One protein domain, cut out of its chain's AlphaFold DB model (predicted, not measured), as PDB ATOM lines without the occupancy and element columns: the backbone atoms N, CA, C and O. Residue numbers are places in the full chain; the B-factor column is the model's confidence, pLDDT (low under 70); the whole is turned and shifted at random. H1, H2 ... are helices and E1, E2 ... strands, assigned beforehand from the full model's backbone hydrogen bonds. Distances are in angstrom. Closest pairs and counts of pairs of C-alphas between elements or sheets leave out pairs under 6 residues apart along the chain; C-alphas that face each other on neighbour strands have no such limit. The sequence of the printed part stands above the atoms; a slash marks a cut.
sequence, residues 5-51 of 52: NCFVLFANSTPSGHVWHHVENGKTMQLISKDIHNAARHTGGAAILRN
ATOM      1  N   ASN A   5     -35.376 -24.233  16.519       47.53
ATOM      2  CA  ASN A   5     -35.211 -23.117  17.446       47.53
ATOM      3  C   ASN A   5     -34.089 -23.314  18.478       47.53
ATOM      4  O   ASN A   5     -33.500 -22.334  18.928       47.53
ATOM      5  N   CYS A   6     -33.733 -24.554  18.829       47.81
ATOM      6  CA  CYS A   6     -32.679 -24.800  19.819       47.81
ATOM      7  C   CYS A   6     -31.278 -24.464  19.267       47.81
ATOM      8  O   CYS A   6     -30.419 -23.957  19.984       47.81
ATOM      9  N   PHE A   7     -31.065 -24.667  17.961       50.84
ATOM     10  CA  PHE A   7     -29.786 -24.388  17.300       50.84
ATOM     11  C   PHE A   7     -29.440 -22.889  17.304       50.84
ATOM     12  O   PHE A   7     -28.274 -22.519  17.416       50.84
ATOM     13  N   VAL A   8     -30.459 -22.025  17.243       51.50
ATOM     14  CA  VAL A   8     -30.297 -20.563  17.240       51.50
ATOM     15  C   VAL A   8     -29.846 -20.049  18.612       51.50
ATOM     16  O   VAL A   8     -29.005 -19.158  18.681       51.50
ATOM     17  N   LEU A   9     -30.327 -20.658  19.702       52.16
ATOM     18  CA  LEU A   9     -29.926 -20.288  21.065       52.16
ATOM     19  C   LEU A   9     -28.470 -20.675  21.372       52.16
ATOM     20  O   LEU A   9     -27.767 -19.922  22.042       52.16
ATOM     21  N   PHE A  10     -27.981 -21.804  20.844       53.88
ATOM     22  CA  PHE A  10     -26.586 -22.227  21.037       53.88
ATOM     23  C   PHE A  10     -25.597 -21.576  20.069       53.88
ATOM     24  O   PHE A  10     -24.409 -21.504  20.386       53.88
ATOM     25  N   ALA A  11     -26.046 -21.075  18.915       55.28
ATOM     26  CA  ALA A  11     -25.172 -20.406  17.952       55.28
ATOM     27  C   ALA A  11     -24.461 -19.184  18.562       55.28
ATOM     28  O   ALA A  11     -23.292 -18.958  18.263       55.28
ATOM     29  N   ASN A  12     -25.122 -18.458  19.472       60.62
ATOM     30  CA  ASN A  12     -24.553 -17.282  20.138       60.62
ATOM     31  C   ASN A  12     -23.513 -17.627  21.228       60.62
ATOM     32  O   ASN A  12     -22.726 -16.770  21.619       60.62
ATOM     33  N   SER A  13     -23.493 -18.881  21.694       65.88
ATOM     34  CA  SER A  13     -22.590 -19.380  22.747       65.88
ATOM     35  C   SER A  13     -21.568 -20.395  22.234       65.88
ATOM     36  O   SER A  13     -20.760 -20.905  23.009       65.88
ATOM     37  N   THR A  14     -21.613 -20.741  20.946       76.12
ATOM     38  CA  THR A  14     -20.673 -21.695  20.355       76.12
ATOM     39  C   THR A  14     -19.368 -20.961  20.054       76.12
ATOM     40  O   THR A  14     -19.386 -19.996  19.287       76.12
ATOM     41  N   PRO A  15     -18.231 -21.389  20.628       80.62
ATOM     42  CA  PRO A  15     -16.947 -20.760  20.365       80.62
ATOM     43  C   PRO A  15     -16.631 -20.730  18.868       80.62
ATOM     44  O   PRO A  15     -16.925 -21.677  18.131       80.62
ATOM     45  N   SER A  16     -15.995 -19.646  18.413       82.56
ATOM     46  CA  SER A  16     -15.554 -19.548  17.021       82.56
ATOM     47  C   SER A  16     -14.671 -20.746  16.653       82.56
ATOM     48  O   SER A  16     -13.933 -21.284  17.481       82.56
ATOM     49  N   GLY A  17     -14.796 -21.216  15.414       84.75
ATOM     50  CA  GLY A  17     -14.070 -22.397  14.941       84.75
ATOM     51  C   GLY A  17     -14.596 -23.744  15.450       84.75
ATOM     52  O   GLY A  17     -14.060 -24.766  15.040       84.75
ATOM     53  N   HIS A  18     -15.651 -23.784  16.271       84.25
ATOM     54  CA  HIS A  18     -16.209 -25.030  16.803       84.25
ATOM     55  C   HIS A  18     -17.628 -25.305  16.296       84.25
ATOM     56  O   HIS A  18     -18.339 -24.402  15.844       84.25
ATOM     57  N   VAL A  19     -18.025 -26.577  16.340       86.06
ATOM     58  CA  VAL A  19     -19.368 -27.068  16.013       86.06
ATOM     59  C   VAL A  19     -19.775 -28.168  16.983       86.06
ATOM     60  O   VAL A  19     -18.943 -28.937  17.465       86.06
ATOM     61  N   TRP A  20     -21.072 -28.261  17.254       84.69
ATOM     62  CA  TRP A  20     -21.631 -29.350  18.041       84.69
ATOM     63  C   TRP A  20     -21.825 -30.585  17.163       84.69
ATOM     64  O   TRP A  20     -22.614 -30.578  16.218       84.69
ATOM     65  N   HIS A  21     -21.101 -31.648  17.483       82.50
ATOM     66  CA  HIS A  21     -21.228 -32.962  16.880       82.50
ATOM     67  C   HIS A  21     -22.137 -33.839  17.735       82.50
ATOM     68  O   HIS A  21     -22.020 -33.884  18.959       82.50
ATOM     69  N   HIS A  22     -23.065 -34.523  17.084       83.12
ATOM     70  CA  HIS A  22     -23.946 -35.465  17.751       83.12
ATOM     71  C   HIS A  22     -23.195 -36.764  18.056       83.12
ATOM     72  O   HIS A  22     -22.555 -37.319  17.169       83.12
ATOM     73  N   VAL A  23     -23.293 -37.255  19.290       81.38
ATOM     74  CA  VAL A  23     -22.725 -38.552  19.681       81.38
ATOM     75  C   VAL A  23     -23.711 -39.667  19.310       81.38
ATOM     76  O   VAL A  23     -24.920 -39.476  19.399       81.38
ATOM     77  N   GLU A  24     -23.213 -40.847  18.926       78.56
ATOM     78  CA  GLU A  24     -24.010 -42.006  18.470       78.56
ATOM     79  C   GLU A  24     -25.216 -42.338  19.369       78.56
ATOM     80  O   GLU A  24     -26.270 -42.756  18.892       78.56
ATOM     81  N   ASN A  25     -25.088 -42.089  20.671       75.50
ATOM     82  CA  ASN A  25     -26.101 -42.394  21.673       75.50
ATOM     83  C   ASN A  25     -27.419 -41.601  21.556       75.50
ATOM     84  O   ASN A  25     -28.335 -41.888  22.328       75.50
ATOM     85  N   GLY A  26     -27.547 -40.606  20.667       74.00
ATOM     86  CA  GLY A  26     -28.814 -39.877  20.500       74.00
ATOM     87  C   GLY A  26     -29.085 -38.792  21.548       74.00
ATOM     88  O   GLY A  26     -30.097 -38.095  21.469       74.00
ATOM     89  N   LYS A  27     -28.249 -38.715  22.590       79.19
ATOM     90  CA  LYS A  27     -28.572 -38.063  23.872       79.19
ATOM     91  C   LYS A  27     -27.604 -36.952  24.241       79.19
ATOM     92  O   LYS A  27     -27.973 -36.062  25.001       79.19
ATOM     93  N   THR A  28     -26.374 -37.005  23.738       81.25
ATOM     94  CA  THR A  28     -25.319 -36.053  24.093       81.25
ATOM     95  C   THR A  28     -24.731 -35.378  22.863       81.25
ATOM     96  O   THR A  28     -24.641 -35.970  21.788       81.25
ATOM     97  N   MET A  29     -24.274 -34.143  23.057       85.12
ATOM     98  CA  MET A  29     -23.546 -33.370  22.056       85.12
ATOM     99  C   MET A  29     -22.104 -33.179  22.514       85.12
ATOM    100  O   MET A  29     -21.848 -32.941  23.692       85.12
ATOM    101  N   GLN A  30     -21.171 -33.252  21.574       85.19
ATOM    102  CA  GLN A  30     -19.760 -32.983  21.800       85.19
ATOM    103  C   GLN A  30     -19.347 -31.747  21.007       85.19
ATOM    104  O   GLN A  30     -19.602 -31.657  19.808       85.19
ATOM    105  N   LEU A  31     -18.707 -30.785  21.666       89.25
ATOM    106  CA  LEU A  31     -18.130 -29.637  20.981       89.25
ATOM    107  C   LEU A  31     -16.798 -30.056  20.357       89.25
ATOM    108  O   LEU A  31     -15.896 -30.493  21.069       89.25
ATOM    109  N   ILE A  32     -16.674 -29.925  19.038       86.44
ATOM    110  CA  ILE A  32     -15.455 -30.273  18.301       86.44
ATOM    111  C   ILE A  32     -15.006 -29.118  17.405       86.44
ATOM    112  O   ILE A  32     -15.811 -28.268  17.019       86.44
ATOM    113  N   SER A  33     -13.719 -29.097  17.048       88.44
ATOM    114  CA  SER A  33     -13.203 -28.170  16.034       88.44
ATOM    115  C   SER A  33     -13.844 -28.444  14.668       88.44
ATOM    116  O   SER A  33     -14.036 -29.598  14.271       88.44
ATOM    117  N   LYS A  34     -14.136 -27.369  13.924       84.56
ATOM    118  CA  LYS A  34     -14.629 -27.418  12.541       84.56
ATOM    119  C   LYS A  34     -13.693 -28.188  11.617       84.56
ATOM    120  O   LYS A  34     -14.179 -28.855  10.709       84.56
ATOM    121  N   ASP A  35     -12.387 -28.131  11.850       85.50
ATOM    122  CA  ASP A  35     -11.408 -28.798  10.988       85.50
ATOM    123  C   ASP A  35     -11.531 -30.318  11.099       85.50
ATOM    124  O   ASP A  35     -11.609 -31.017  10.091       85.50
ATOM    125  N   ILE A  36     -11.673 -30.821  12.329       84.25
ATOM    126  CA  ILE A  36     -11.905 -32.244  12.601       84.25
ATOM    127  C   ILE A  36     -13.282 -32.661  12.081       84.25
ATOM    128  O   ILE A  36     -13.408 -33.694  11.427       84.25
ATOM    129  N   HIS A  37     -14.307 -31.836  12.312       84.75
ATOM    130  CA  HIS A  37     -15.643 -32.076  11.769       84.75
ATOM    131  C   HIS A  37     -15.628 -32.220  10.239       84.75
ATOM    132  O   HIS A  37     -16.312 -33.080   9.691       84.75
ATOM    133  N   ASN A  38     -14.842 -31.389   9.549       81.62
ATOM    134  CA  ASN A  38     -14.710 -31.419   8.097       81.62
ATOM    135  C   ASN A  38     -13.850 -32.586   7.594       81.62
ATOM    136  O   ASN A  38     -14.161 -33.149   6.547       81.62
ATOM    137  N   ALA A  39     -12.808 -32.969   8.333       84.81
ATOM    138  CA  ALA A  39     -11.963 -34.115   8.002       84.81
ATOM    139  C   ALA A  39     -12.700 -35.455   8.173       84.81
ATOM    140  O   ALA A  39     -12.492 -36.378   7.392       84.81
ATOM    141  N   ALA A  40     -13.597 -35.548   9.160       74.44
ATOM    142  CA  ALA A  40     -14.375 -36.745   9.476       74.44
ATOM    143  C   ALA A  40     -15.804 -36.708   8.899       74.44
ATOM    144  O   ALA A  40     -16.725 -37.312   9.456       74.44
ATOM    145  N   ARG A  41     -16.024 -35.977   7.796       69.12
ATOM    146  CA  ARG A  41     -17.344 -35.912   7.154       69.12
ATOM    147  C   ARG A  41     -17.769 -37.302   6.708       69.12
ATOM    148  O   ARG A  41     -17.212 -37.880   5.784       69.12
ATOM    149  N   HIS A  42     -18.824 -37.791   7.335       68.75
ATOM    150  CA  HIS A  42     -19.570 -38.942   6.873       68.75
ATOM    151  C   HIS A  42     -20.875 -38.450   6.238       68.75
ATOM    152  O   HIS A  42     -21.577 -37.610   6.807       68.75
ATOM    153  N   THR A  43     -21.233 -38.975   5.068       61.91
ATOM    154  CA  THR A  43     -22.596 -38.877   4.531       61.91
ATOM    155  C   THR A  43     -23.515 -39.752   5.382       61.91
ATOM    156  O   THR A  43     -23.849 -40.868   4.998       61.91
ATOM    157  N   GLY A  44     -23.889 -39.260   6.568       56.00
ATOM    158  CA  GLY A  44     -24.896 -39.909   7.410       56.00
ATOM    159  C   GLY A  44     -26.191 -40.130   6.632       56.00
ATOM    160  O   GLY A  44     -26.487 -39.372   5.709       56.00
ATOM    161  N   GLY A  45     -26.995 -41.127   7.009       55.41
ATOM    162  CA  GLY A  45     -28.245 -41.460   6.304       55.41
ATOM    163  C   GLY A  45     -29.192 -40.266   6.082       55.41
ATOM    164  O   GLY A  45     -29.891 -40.211   5.076       55.41
ATOM    165  N   ALA A  46     -29.138 -39.244   6.944       58.59
ATOM    166  CA  ALA A  46     -29.874 -37.986   6.779       58.59
ATOM    167  C   ALA A  46     -29.447 -37.146   5.554       58.59
ATOM    168  O   ALA A  46     -30.254 -36.380   5.030       58.59
ATOM    169  N   ALA A  47     -28.200 -37.268   5.089       55.88
ATOM    170  CA  ALA A  47     -27.713 -36.605   3.879       55.88
ATOM    171  C   ALA A  47     -28.280 -37.255   2.607       55.88
ATOM    172  O   ALA A  47     -28.603 -36.546   1.660       55.88
ATOM    173  N   ILE A  48     -28.460 -38.582   2.613       50.72
ATOM    174  CA  ILE A  48     -29.071 -39.329   1.501       50.72
ATOM    175  C   ILE A  48     -30.576 -39.032   1.428       50.72
ATOM    176  O   ILE A  48     -31.095 -38.746   0.354       50.72
ATOM    177  N   LEU A  49     -31.262 -38.993   2.577       54.47
ATOM    178  CA  LEU A  49     -32.697 -38.681   2.660       54.47
ATOM    179  C   LEU A  49     -33.051 -37.243   2.250       54.47
ATOM    180  O   LEU A  49     -34.210 -36.954   1.980       54.47
ATOM    181  N   ARG A  50     -32.079 -36.323   2.213       54.56
ATOM    182  CA  ARG A  50     -32.292 -34.930   1.782       54.56
ATOM    183  C   ARG A  50     -32.290 -34.742   0.264       54.56
ATOM    184  O   ARG A  50     -32.595 -33.639  -0.179       54.56
ATOM    185  N   ASN A  51     -31.917 -35.770  -0.496       48.62
ATOM    186  CA  ASN A  51     -31.819 -35.726  -1.954       48.62
ATOM    187  C   ASN A  51     -32.720 -36.777  -2.635       48.62
ATOM    188  O   ASN A  51     -32.423 -37.199  -3.755       48.62
TER     189      ASN A  51
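Overview. This is residues 5 to 51 of the 52 residues of an uncharacterized protein of Vibrio sp. OCN044 (UniProt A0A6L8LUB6). A two-stranded hairpin, E1 and E2, forms the middle of a loose, open model; the short helix H2 follows it directly and packs beside the beginning of E1, while the small helix H1 is set off before the hairpin. Residues 38 to 51, with the last helix H3, stick out as a free tail. The printed part has 47 residues, with three named helices and two named strands in the order H1, E1, E2, H2, H3; the sheet is antiparallel, in the order E1 - E2, and the class is mixed, helices and strands. The whole is loose, with a radius of gyration of the C-alphas of 11.9 A, and spans 30 by 25 by 22 A.

Arrangement. H1, residues 5 to 11, touches no helix, and it is apart from E2, residues 29 to 33. A short link of 6 residues joins H1 to E1, residues 18 to 22. E1 and E2 form a hairpin of antiparallel neighbour strands, with 144 degrees between their N-to-C directions. The C-alphas of His 18 and Ser 33 face each other at 4.4 A, and those of His 22 and Met 29 at 4.8 A. N 21 and O 30 are within hydrogen-bond range at 2.8 A, as are N 19 and O 32 at 2.9 A. H2, residues 34 to 39, follows E2 with 0 residues between them, a tight link. H2 and E1 have 4 pairs of C-alphas within 8 A, and their closest C-alphas, those of His 18 and Lys 34, are 5.1 A apart. H3, residues 45 to 49, is apart from H1, E1, E2 and H2. In H2 and H3 every O i to N i+4 pair is within hydrogen-bond range; in H1, 2 of 3 are.

Along the chain. H1 begins with C-alpha 5 at (-35.211, -23.117, 17.446) and measures 10.4 A from first to last C-alpha. E1 and E2 each measure 13.0 A, and C-alpha 18, where E1 begins, is at (-16.209, -25.030, 16.803). H2 measures 8.5 A and H3 6.4 A; H3 ends with C-alpha 49 at (-32.697, -38.681, 2.660).

Size, cuts and confidence. The two C-alphas farthest apart are those of Ser 13 and Asn 51, at 31.0 A. Without residues 38 to 51, which stand free, the body of 33 residues spans 25 by 25 by 9 A. The printed part has no cut, and no link is long. The mean pLDDT of the printed part is 71.2; residues 5 to 13 and 41 to 51 are under 70.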